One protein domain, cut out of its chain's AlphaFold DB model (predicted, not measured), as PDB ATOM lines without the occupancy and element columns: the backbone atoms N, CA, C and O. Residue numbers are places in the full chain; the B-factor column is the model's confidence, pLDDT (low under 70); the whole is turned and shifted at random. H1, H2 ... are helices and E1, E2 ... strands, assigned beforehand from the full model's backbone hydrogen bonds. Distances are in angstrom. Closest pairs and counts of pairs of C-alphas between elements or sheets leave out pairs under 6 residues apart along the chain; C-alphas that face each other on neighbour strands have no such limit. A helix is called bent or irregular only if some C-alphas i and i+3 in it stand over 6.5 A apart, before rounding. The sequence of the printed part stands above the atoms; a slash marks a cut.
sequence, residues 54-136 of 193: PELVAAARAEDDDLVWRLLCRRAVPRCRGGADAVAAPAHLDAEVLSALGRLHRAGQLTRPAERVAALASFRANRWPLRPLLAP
ATOM      1  N   PRO A  54       7.864  85.628   6.238       54.16
ATOM      2  CA  PRO A  54       8.272  86.181   7.528       54.16
ATOM      3  C   PRO A  54       7.530  85.586   8.730       54.16
ATOM      4  O   PRO A  54       8.174  85.314   9.737       54.16
ATOM      5  N   GLU A  55       6.224  85.326   8.631       50.97
ATOM      6  CA  GLU A  55       5.449  84.672   9.700       50.97
ATOM      7  C   GLU A  55       5.908  83.231   9.931       50.97
ATOM      8  O   GLU A  55       6.038  82.805  11.072       50.97
ATOM      9  N   LEU A  56       6.243  82.499   8.866       49.62
ATOM     10  CA  LEU A  56       6.816  81.156   8.979       49.62
ATOM     11  C   LEU A  56       8.207  81.174   9.623       49.62
ATOM     12  O   LEU A  56       8.521  80.289  10.411       49.62
ATOM     13  N   VAL A  57       9.038  82.174   9.315       48.94
ATOM     14  CA  VAL A  57      10.363  82.344   9.939       48.94
ATOM     15  C   VAL A  57      10.239  82.789  11.397       48.94
ATOM     16  O   VAL A  57      11.028  82.350  12.229       48.94
ATOM     17  N   ALA A  58       9.266  83.641  11.722       53.53
ATOM     18  CA  ALA A  58       8.983  84.058  13.091       53.53
ATOM     19  C   ALA A  58       8.437  82.893  13.930       53.53
ATOM     20  O   ALA A  58       8.951  82.658  15.018       53.53
ATOM     21  N   ALA A  59       7.496  82.107  13.399       51.19
ATOM     22  CA  ALA A  59       6.996  80.887  14.037       51.19
ATOM     23  C   ALA A  59       8.113  79.846  14.226       51.19
ATOM     24  O   ALA A  59       8.297  79.332  15.322       51.19
ATOM     25  N   ALA A  60       8.945  79.620  13.205       46.53
ATOM     26  CA  ALA A  60      10.102  78.723  13.280       46.53
ATOM     27  C   ALA A  60      11.190  79.173  14.274       46.53
ATOM     28  O   ALA A  60      12.027  78.367  14.662       46.53
ATOM     29  N   ARG A  61      11.226  80.460  14.638       51.91
ATOM     30  CA  ARG A  61      12.125  81.005  15.670       51.91
ATOM     31  C   ARG A  61      11.495  81.017  17.058       51.91
ATOM     32  O   ARG A  61      12.229  81.059  18.038       51.91
ATOM     33  N   ALA A  62      10.168  81.056  17.126       54.38
ATOM     34  CA  ALA A  62       9.399  81.039  18.363       54.38
ATOM     35  C   ALA A  62       9.159  79.613  18.886       54.38
ATOM     36  O   ALA A  62       8.853  79.449  20.063       54.38
ATOM     37  N   GLU A  63       9.309  78.594  18.036       45.88
ATOM     38  CA  GLU A  63       9.042  77.197  18.369       45.88
ATOM     39  C   GLU A  63      10.307  76.334  18.277       45.88
ATOM     40  O   GLU A  63      11.092  76.454  17.338       45.88
ATOM     41  N   ASP A  64      10.453  75.467  19.283       56.75
ATOM     42  CA  ASP A  64      11.487  74.448  19.499       56.75
ATOM     43  C   ASP A  64      12.125  73.881  18.211       56.75
ATOM     44  O   ASP A  64      11.420  73.555  17.249       56.75
ATOM     45  N   ASP A  65      13.450  73.648  18.247       55.19
ATOM     46  CA  ASP A  65      14.319  73.031  17.208       55.19
ATOM     47  C   ASP A  65      13.661  71.875  16.425       55.19
ATOM     48  O   ASP A  65      13.940  71.591  15.254       55.19
ATOM     49  N   ASP A  66      12.771  71.176  17.107       54.28
ATOM     50  CA  ASP A  66      12.080  69.987  16.672       54.28
ATOM     51  C   ASP A  66      11.005  70.247  15.599       54.28
ATOM     52  O   ASP A  66      10.705  69.354  14.799       54.28
ATOM     53  N   LEU A  67      10.445  71.462  15.521       53.22
ATOM     54  CA  LEU A  67       9.446  71.827  14.516       53.22
ATOM     55  C   LEU A  67      10.074  72.268  13.189       53.22
ATOM     56  O   LEU A  67       9.525  71.951  12.136       53.22
ATOM     57  N   VAL A  68      11.252  72.904  13.197       55.53
ATOM     58  CA  VAL A  68      12.035  73.177  11.972       55.53
ATOM     59  C   VAL A  68      12.460  71.866  11.321       55.53
ATOM     60  O   VAL A  68      12.280  71.687  10.113       55.53
ATOM     61  N   TRP A  69      12.939  70.916  12.128       56.72
ATOM     62  CA  TRP A  69      13.232  69.561  11.669       56.72
ATOM     63  C   TRP A  69      11.973  68.881  11.115       56.72
ATOM     64  O   TRP A  69      11.970  68.395   9.983       56.72
ATOM     65  N   ARG A  70      10.845  68.949  11.841       57.97
ATOM     66  CA  ARG A  70       9.556  68.438  11.355       57.97
ATOM     67  C   ARG A  70       9.053  69.152  10.105       57.97
ATOM     68  O   ARG A  70       8.459  68.478   9.285       57.97
ATOM     69  N   LEU A  71       9.264  70.449   9.899       53.62
ATOM     70  CA  LEU A  71       8.833  71.187   8.703       53.62
ATOM     71  C   LEU A  71       9.698  70.852   7.491       53.62
ATOM     72  O   LEU A  71       9.156  70.638   6.405       53.62
ATOM     73  N   LEU A  72      11.017  70.749   7.671       56.81
ATOM     74  CA  LEU A  72      11.931  70.277   6.634       56.81
ATOM     75  C   LEU A  72      11.555  68.858   6.200       56.81
ATOM     76  O   LEU A  72      11.372  68.615   5.007       56.81
ATOM     77  N   CYS A  73      11.303  67.955   7.152       54.03
ATOM     78  CA  CYS A  73      10.807  66.615   6.856       54.03
ATOM     79  C   CYS A  73       9.396  66.653   6.235       54.03
ATOM     80  O   CYS A  73       9.175  66.117   5.158       54.03
ATOM     81  N   ARG A  74       8.425  67.343   6.834       47.12
ATOM     82  CA  ARG A  74       6.999  67.326   6.449       47.12
ATOM     83  C   ARG A  74       6.678  68.131   5.192       47.12
ATOM     84  O   ARG A  74       5.595  67.950   4.653       47.12
ATOM     85  N   ARG A  75       7.561  69.007   4.702       43.94
ATOM     86  CA  ARG A  75       7.387  69.726   3.422       43.94
ATOM     87  C   ARG A  75       8.187  69.088   2.284       43.94
ATOM     88  O   ARG A  75       7.743  69.168   1.141       43.94
ATOM     89  N   ALA A  76       9.298  68.411   2.591       48.16
ATOM     90  CA  ALA A  76      10.009  67.568   1.630       48.16
ATOM     91  C   ALA A  76       9.254  66.254   1.333       48.16
ATOM     92  O   ALA A  76       9.244  65.794   0.197       48.16
ATOM     93  N   VAL A  77       8.556  65.686   2.324       43.53
ATOM     94  CA  VAL A  77       7.937  64.347   2.252       43.53
ATOM     95  C   VAL A  77       6.607  64.232   1.468       43.53
ATOM     96  O   VAL A  77       6.411  63.199   0.832       43.53
ATOM     97  N   PRO A  78       5.674  65.209   1.392       37.53
ATOM     98  CA  PRO A  78       4.355  64.948   0.797       37.53
ATOM     99  C   PRO A  78       4.352  64.841  -0.730       37.53
ATOM    100  O   PRO A  78       3.367  64.369  -1.293       37.53
ATOM    101  N   ARG A  79       5.426  65.264  -1.414       42.34
ATOM    102  CA  ARG A  79       5.601  65.007  -2.856       42.34
ATOM    103  C   ARG A  79       6.320  63.687  -3.152       42.34
ATOM    104  O   ARG A  79       6.351  63.279  -4.304       42.34
ATOM    105  N   CYS A  80       6.804  62.992  -2.125       41.72
ATOM    106  CA  CYS A  80       7.397  61.657  -2.203       41.72
ATOM    107  C   CYS A  80       6.375  60.583  -1.794       41.72
ATOM    108  O   CYS A  80       6.688  59.662  -1.044       41.72
ATOM    109  N   ARG A  81       5.115  60.702  -2.239       40.06
ATOM    110  CA  ARG A  81       4.161  59.589  -2.129       40.06
ATOM    111  C   ARG A  81       4.458  58.584  -3.239       40.06
ATOM    112  O   ARG A  81       3.867  58.652  -4.310       40.06
ATOM    113  N   GLY A  82       5.381  57.674  -2.949       37.69
ATOM    114  CA  GLY A  82       5.630  56.472  -3.738       37.69
ATOM    115  C   GLY A  82       7.062  55.971  -3.584       37.69
ATOM    116  O   GLY A  82       7.957  56.528  -4.201       37.69
ATOM    117  N   GLY A  83       7.254  54.911  -2.794       42.72
ATOM    118  CA  GLY A  83       8.478  54.102  -2.801       42.72
ATOM    119  C   GLY A  83       9.524  54.466  -1.749       42.72
ATOM    120  O   GLY A  83       9.597  55.593  -1.272       42.72
ATOM    121  N   ALA A  84      10.352  53.483  -1.393       56.22
ATOM    122  CA  ALA A  84      11.497  53.569  -0.482       56.22
ATOM    123  C   ALA A  84      12.659  54.445  -1.018       56.22
ATOM    124  O   ALA A  84      13.822  54.235  -0.664       56.22
ATOM    125  N   ASP A  85      12.346  55.414  -1.875       58.81
ATOM    126  CA  ASP A  85      13.300  56.163  -2.674       58.81
ATOM    127  C   ASP A  85      13.759  57.424  -1.943       58.81
ATOM    128  O   ASP A  85      12.968  58.209  -1.411       58.81
ATOM    129  N   ALA A  86      15.078  57.607  -1.897       74.00
ATOM    130  CA  ALA A  86      15.715  58.739  -1.240       74.00
ATOM    131  C   ALA A  86      15.214  60.079  -1.813       74.00
ATOM    132  O   ALA A  86      15.105  60.261  -3.029       74.00
ATOM    133  N   VAL A  87      14.959  61.046  -0.927       81.94
ATOM    134  CA  VAL A  87      14.414  62.364  -1.288       81.94
ATOM    135  C   VAL A  87      15.372  63.085  -2.239       81.94
ATOM    136  O   VAL A  87      16.543  63.275  -1.920       81.94
ATOM    137  N   ALA A  88      14.900  63.526  -3.406       79.94
ATOM    138  CA  ALA A  88      15.708  64.367  -4.286       79.94
ATOM    139  C   ALA A  88      15.922  65.749  -3.647       79.94
ATOM    140  O   ALA A  88      14.966  66.437  -3.292       79.94
ATOM    141  N   ALA A  89      17.177  66.167  -3.513       81.50
ATOM    142  CA  ALA A  89      17.541  67.419  -2.869       81.50
ATOM    143  C   ALA A  89      18.709  68.113  -3.583       81.50
ATOM    144  O   ALA A  89      19.532  67.441  -4.202       81.50
ATOM    145  N   PRO A  90      18.839  69.445  -3.474       83.56
ATOM    146  CA  PRO A  90      20.000  70.157  -3.992       83.56
ATOM    147  C   PRO A  90      21.302  69.675  -3.337       83.56
ATOM    148  O   PRO A  90      21.336  69.411  -2.136       83.56
ATOM    149  N   ALA A  91      22.396  69.637  -4.100       80.94
ATOM    150  CA  ALA A  91      23.712  69.228  -3.599       80.94
ATOM    151  C   ALA A  91      24.247  70.100  -2.449       80.94
ATOM    152  O   ALA A  91      25.084  69.641  -1.685       80.94
ATOM    153  N   HIS A  92      23.753  71.335  -2.296       85.50
ATOM    154  CA  HIS A  92      24.143  72.231  -1.203       85.50
ATOM    155  C   HIS A  92      23.229  72.138   0.029       85.50
ATOM    156  O   HIS A  92      23.431  72.912   0.961       85.50
ATOM    157  N   LEU A  93      22.247  71.221   0.073       86.44
ATOM    158  CA  LEU A  93      21.341  71.119   1.228       86.44
ATOM    159  C   LEU A  93      22.122  70.946   2.536       86.44
ATOM    160  O   LEU A  93      21.815  71.620   3.512       86.44
ATOM    161  N   ASP A  94      23.145  70.089   2.546       84.06
ATOM    162  CA  ASP A  94      23.938  69.834   3.753       84.06
ATOM    163  C   ASP A  94      24.645  71.097   4.239       84.06
ATOM    164  O   ASP A  94      24.634  71.386   5.431       84.06
ATOM    165  N   ALA A  95      25.186  71.900   3.323       80.81
ATOM    166  CA  ALA A  95      25.828  73.162   3.668       80.81
ATOM    167  C   ALA A  95      24.832  74.161   4.279       80.81
ATOM    168  O   ALA A  95      25.144  74.795   5.285       80.81
ATOM    169  N   GLU A  96      23.624  74.271   3.723       84.75
ATOM    170  CA  GLU A  96      22.575  75.147   4.261       84.75
ATOM    171  C   GLU A  96      22.101  74.689   5.643       84.75
ATOM    172  O   GLU A  96      21.983  75.506   6.561       84.75
ATOM    173  N   VAL A  97      21.880  73.382   5.815       86.38
ATOM    174  CA  VAL A  97      21.457  72.805   7.096       86.38
ATOM    175  C   VAL A  97      22.560  72.966   8.141       86.38
ATOM    176  O   VAL A  97      22.284  73.464   9.228       86.38
ATOM    177  N   LEU A  98      23.817  72.646   7.822       86.81
ATOM    178  CA  LEU A  98      24.951  72.839   8.734       86.81
ATOM    179  C   LEU A  98      25.167  74.319   9.076       86.81
ATOM    180  O   LEU A  98      25.446  74.656  10.225       86.81
ATOM    181  N   SER A  99      24.987  75.220   8.108       85.94
ATOM    182  CA  SER A  99      25.044  76.667   8.328       85.94
ATOM    183  C   SER A  99      23.938  77.135   9.281       85.94
ATOM    184  O   SER A  99      24.196  77.932  10.189       85.94
ATOM    185  N   ALA A 100      22.716  76.613   9.131       86.31
ATOM    186  CA  ALA A 100      21.604  76.883  10.038       86.31
ATOM    187  C   ALA A 100      21.854  76.331  11.450       86.31
ATOM    188  O   ALA A 100      21.739  77.089  12.413       86.31
ATOM    189  N   LEU A 101      22.282  75.070  11.571       86.81
ATOM    190  CA  LEU A 101      22.651  74.450  12.848       86.81
ATOM    191  C   LEU A 101      23.767  75.239  13.544       86.81
ATOM    192  O   LEU A 101      23.669  75.543  14.728       86.81
ATOM    193  N   GLY A 102      24.794  75.666  12.806       87.75
ATOM    194  CA  GLY A 102      25.872  76.489  13.353       87.75
ATOM    195  C   GLY A 102      25.395  77.849  13.875       87.75
ATOM    196  O   GLY A 102      25.913  78.329  14.885       87.75
ATOM    197  N   ARG A 103      24.402  78.477  13.226       90.62
ATOM    198  CA  ARG A 103      23.781  79.717  13.729       90.62
ATOM    199  C   ARG A 103      22.994  79.472  15.016       90.62
ATOM    200  O   ARG A 103      23.174  80.238  15.957       90.62
ATOM    201  N   LEU A 104      22.187  78.412  15.070       87.56
ATOM    202  CA  LEU A 104      21.418  78.041  16.266       87.56
ATOM    203  C   LEU A 104      22.339  77.695  17.444       87.56
ATOM    204  O   LEU A 104      22.115  78.154  18.560       87.56
ATOM    205  N   HIS A 105      23.430  76.968  17.189       92.00
ATOM    206  CA  HIS A 105      24.428  76.642  18.206       92.00
ATOM    207  C   HIS A 105      25.076  77.896  18.796       92.00
ATOM    208  O   HIS A 105      25.134  78.049  20.012       92.00
ATOM    209  N   ARG A 106      25.519  78.838  17.949       93.19
ATOM    210  CA  ARG A 106      26.102  80.110  18.419       93.19
ATOM    211  C   ARG A 106      25.106  80.986  19.177       93.19
ATOM    212  O   ARG A 106      25.527  81.769  20.016       93.19
ATOM    213  N   ALA A 107      23.815  80.856  18.886       92.19
ATOM    214  CA  ALA A 107      22.759  81.544  19.618       92.19
ATOM    215  C   ALA A 107      22.398  80.862  20.954       92.19
ATOM    216  O   ALA A 107      21.533  81.367  21.661       92.19
ATOM    217  N   GLY A 108      23.011  79.719  21.296       93.44
ATOM    218  CA  GLY A 108      22.638  78.924  22.472       93.44
ATOM    219  C   GLY A 108      21.260  78.265  22.350       93.44
ATOM    220  O   GLY A 108      20.690  77.845  23.349       93.44
ATOM    221  N   GLN A 109      20.720  78.198  21.133       91.88
ATOM    222  CA  GLN A 109      19.374  77.699  20.847       91.88
ATOM    223  C   GLN A 109      19.376  76.244  20.379       91.88
ATOM    224  O   GLN A 109      18.340  75.600  20.439       91.88
ATOM    225  N   LEU A 110      20.526  75.724  19.926       91.62
ATOM    226  CA  LEU A 110      20.610  74.355  19.429       91.62
ATOM    227  C   LEU A 110      20.763  73.353  20.571       91.62
ATOM    228  O   LEU A 110      21.820  73.251  21.199       91.62
ATOM    229  N   THR A 111      19.737  72.538  20.760       91.25
ATOM    230  CA  THR A 111      19.776  71.390  21.663       91.25
ATOM    231  C   THR A 111      20.351  70.162  20.951       91.25
ATOM    232  O   THR A 111      20.032  69.866  19.797       91.25
ATOM    233  N   ARG A 112      21.219  69.415  21.650       93.00
ATOM    234  CA  ARG A 112      21.813  68.141  21.181       93.00
ATOM    235  C   ARG A 112      22.490  68.235  19.796       93.00
ATOM    236  O   ARG A 112      22.159  67.474  18.886       93.00
ATOM    237  N   PRO A 113      23.478  69.131  19.614       87.19
ATOM    238  CA  PRO A 113      24.093  69.400  18.311       87.19
ATOM    239  C   PRO A 113      24.638  68.147  17.607       87.19
ATOM    240  O   PRO A 113      24.456  67.993  16.400       87.19
ATOM    241  N   ALA A 114      25.255  67.226  18.353       89.50
ATOM    242  CA  ALA A 114      25.803  65.986  17.804       89.50
ATOM    243  C   ALA A 114      24.718  65.072  17.202       89.50
ATOM    244  O   ALA A 114      24.890  64.564  16.096       89.50
ATOM    245  N   GLU A 115      23.577  64.918  17.882       89.88
ATOM    246  CA  GLU A 115      22.449  64.113  17.391       89.88
ATOM    247  C   GLU A 115      21.853  64.708  16.114       89.88
ATOM    248  O   GLU A 115      21.524  63.977  15.184       89.88
ATOM    249  N   ARG A 116      21.760  66.042  16.027       86.00
ATOM    250  CA  ARG A 116      21.230  66.725  14.836       86.00
ATOM    251  C   ARG A 116      22.158  66.573  13.625       86.00
ATOM    252  O   ARG A 116      21.680  66.349  12.514       86.00
ATOM    253  N   VAL A 117      23.475  66.630  13.833       88.06
ATOM    254  CA  VAL A 117      24.463  66.360  12.773       88.06
ATOM    255  C   VAL A 117      24.422  64.890  12.343       88.06
ATOM    256  O   VAL A 117      24.408  64.608  11.146       88.06
ATOM    257  N   ALA A 118      24.330  63.953  13.291       85.12
ATOM    258  CA  ALA A 118      24.188  62.529  12.986       85.12
ATOM    259  C   ALA A 118      22.890  62.234  12.211       85.12
ATOM    260  O   ALA A 118      22.901  61.481  11.236       85.12
ATOM    261  N   ALA A 119      21.785  62.887  12.579       85.06
ATOM    262  CA  ALA A 119      20.516  62.776  11.871       85.06
ATOM    263  C   ALA A 119      20.635  63.257  10.416       85.06
ATOM    264  O   ALA A 119      20.160  62.565   9.514       85.06
ATOM    265  N   LEU A 120      21.325  64.379  10.166       89.50
ATOM    266  CA  LEU A 120      21.614  64.851   8.808       89.50
ATOM    267  C   LEU A 120      22.461  63.845   8.016       89.50
ATOM    268  O   LEU A 120      22.152  63.581   6.859       89.50
ATOM    269  N   ALA A 121      23.477  63.238   8.633       85.88
ATOM    270  CA  ALA A 121      24.302  62.219   7.980       85.88
ATOM    271  C   ALA A 121      23.503  60.953   7.609       85.88
ATOM    272  O   ALA A 121      23.764  60.329   6.584       85.88
ATOM    273  N   SER A 122      22.501  60.592   8.416       84.19
ATOM    274  CA  SER A 122      21.601  59.459   8.152       84.19
ATOM    275  C   SER A 122      20.432  59.785   7.209       84.19
ATOM    276  O   SER A 122      19.681  58.891   6.807       84.19
ATOM    277  N   PHE A 123      20.245  61.061   6.855       85.81
ATOM    278  CA  PHE A 123      19.121  61.510   6.043       85.81
ATOM    279  C   PHE A 123      19.257  61.008   4.601       85.81
ATOM    280  O   PHE A 123      20.110  61.459   3.835       85.81
ATOM    281  N   ARG A 124      18.381  60.078   4.203       86.06
ATOM    282  CA  ARG A 124      18.395  59.482   2.860       86.06
ATOM    283  C   ARG A 124      17.895  60.479   1.818       86.06
ATOM    284  O   ARG A 124      16.690  60.614   1.592       86.06
ATOM    285  N   ALA A 125      18.834  61.139   1.150       85.00
ATOM    286  CA  ALA A 125      18.551  62.036   0.044       85.00
ATOM    287  C   ALA A 125      19.505  61.832  -1.134       85.00
ATOM    288  O   ALA A 125      20.719  61.736  -0.967       85.00
ATOM    289  N   ASN A 126      18.947  61.845  -2.340       82.88
ATOM    290  CA  ASN A 126      19.721  61.941  -3.567       82.88
ATOM    291  C   ASN A 126      20.113  63.410  -3.763       82.88
ATOM    292  O   ASN A 126      19.253  64.262  -4.000       82.88
ATOM    293  N   ARG A 127      21.404  63.718  -3.619       85.75
ATOM    294  CA  ARG A 127      21.965  65.067  -3.764       85.75
ATOM    295  C   ARG A 127      22.250  65.357  -5.234       85.75
ATOM    296  O   ARG A 127      23.171  64.798  -5.821       85.75
ATOM    297  N   TRP A 128      21.475  66.255  -5.825       81.62
ATOM    298  CA  TRP A 128      21.594  66.613  -7.232       81.62
ATOM    299  C   TRP A 128      22.401  67.900  -7.409       81.62
ATOM    300  O   TRP A 128      22.074  68.922  -6.789       81.62
ATOM    301  N   PRO A 129      23.433  67.910  -8.270       78.88
ATOM    302  CA  PRO A 129      24.119  69.144  -8.619       78.88
ATOM    303  C   PRO A 129      23.119  70.127  -9.239       78.88
ATOM    304  O   PRO A 129      22.334  69.765 -10.110       78.88
ATOM    305  N   LEU A 130      23.137  71.392  -8.808       74.31
ATOM    306  CA  LEU A 130      22.160  72.373  -9.302       74.31
ATOM    307  C   LEU A 130      22.438  72.832 -10.718       74.31
ATOM    308  O   LEU A 130      21.495  73.100 -11.451       74.31
ATOM    309  N   ARG A 131      23.712  72.935 -11.107       73.00
ATOM    310  CA  ARG A 131      24.101  73.414 -12.439       73.00
ATOM    311  C   ARG A 131      23.303  72.755 -13.579       73.00
ATOM    312  O   ARG A 131      22.730  73.509 -14.361       73.00
ATOM    313  N   PRO A 132      23.184  71.416 -13.662       72.94
ATOM    314  CA  PRO A 132      22.386  70.779 -14.713       72.94
ATOM    315  C   PRO A 132      20.868  70.970 -14.561       72.94
ATOM    316  O   PRO A 132      20.147  70.830 -15.541       72.94
ATOM    317  N   LEU A 133      20.369  71.310 -13.368       67.25
ATOM    318  CA  LEU A 133      18.940  71.520 -13.109       67.25
ATOM    319  C   LEU A 133      18.483  72.959 -13.381       67.25
ATOM    320  O   LEU A 133      17.316  73.183 -13.697       67.25
ATOM    321  N   LEU A 134      19.388  73.934 -13.272       68.88
ATOM    322  CA  LEU A 134      19.053  75.355 -13.376       68.88
ATOM    323  C   LEU A 134      18.571  75.744 -14.776       68.88
ATOM    324  O   LEU A 134      17.553  76.421 -14.885       68.88
ATOM    325  N   ALA A 135      19.253  75.306 -15.838       71.50
ATOM    326  CA  ALA A 135      18.867  75.674 -17.203       71.50
ATOM    327  C   ALA A 135      17.482  75.111 -17.607       71.50
ATOM    328  O   ALA A 135      16.641  75.900 -18.046       71.50
ATOM    329  N   PRO A 136      17.168  73.815 -17.386       68.00
ATOM    330  CA  PRO A 136      15.825  73.285 -17.629       68.00
ATOM    331  C   PRO A 136      14.745  73.929 -16.749       68.00
ATOM    332  O   PRO A 136      13.667  74.257 -17.242       68.00
TER     333      PRO A 136
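What this domain is: This is residues 54 to 136 of the 193 residues of an uncharacterized protein of Geodermatophilus pulveris (UniProt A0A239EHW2). A two-strand parallel ribbon, E1 and E2, joins a helical hairpin, H3 and H4, that extends to one end of the domain, while H5 follows the ribbon at the other end. H1 and H2 form a V to one side, with an open gap between H2 and the hairpin. The printed part has 83 residues, with five named helices and two named strands in the order H1, H2, E1, H3, H4, E2, H5; the class is mostly helix. It is only just compact, close to loose, with a radius of gyration of the C-alphas of 14.1 A and spans of 39 by 27 by 24 A.

How they stand to each other: Strands E1, residues 87 to 90, and E2, residues 125 to 128, are parallel neighbours with 36 degrees between their directions. N 126 and O 87 are 2.8 A apart and N 89 and O 126 are 2.9 A apart, both within hydrogen-bond range. With H3, residues 93 to 106, and H4, residues 113 to 122, between them, they form a strand-helix-strand unit, two parallel neighbour strands joined through helices, with a right-handed crossover. H3 and H4 are a helical hairpin: they touch, running opposite ways at a shallow tilt of 8 degrees, and their closest C-alphas, those of His 105 and Pro 113, are 7.3 A apart. H2, residues 65 to 76, is apart from H3 and H4; its closest C-alpha to E1 is that of Ala 76, 7.4 A from that of Val 87. H1, residues 54 to 62, is close to H2 but not clearly touching, with 2 pairs of C-alphas within 8 A; the closest, those of Ala 60 and Val 68, are 6.0 A apart. Their lines stand at a steep tilt of 42 degrees, opposite ways. H5, residues 130 to 136, touches no helix; the closest C-alphas of E1 and H5, those of Pro 90 and Leu 130, are 6.1 A apart. In H1, H2, H3 and H4 every O i to N i+4 pair is within hydrogen-bond range; in H5 1 of 3 is, beside 1 of 4 O i to N i+3 pairs.

Where its parts are: E1 begins at C-alpha 87, (14.414, 62.364, -1.288). From first to last C-alpha, H3 is 20.0 A long, H2 17.1 A, H4 14.4 A and H1 12.0 A. H1 begins at C-alpha 54, (8.272, 86.181, 7.528), and H5 ends at C-alpha 136, (15.825, 73.285, -17.629). H5 is only just irregular: C-alphas 132 and 135 are 6.52 A apart.

The domain as a whole: The two C-alphas farthest apart, those of Gly 108 and Pro 136, are 41.1 A apart. The printed part has no cut and no long link; the link from H2 to E1 has 10 residues and is short. The mean pLDDT of the printed part is 71.0, and it is under 70 in residues 54 to 85, 133 to 134 and 136.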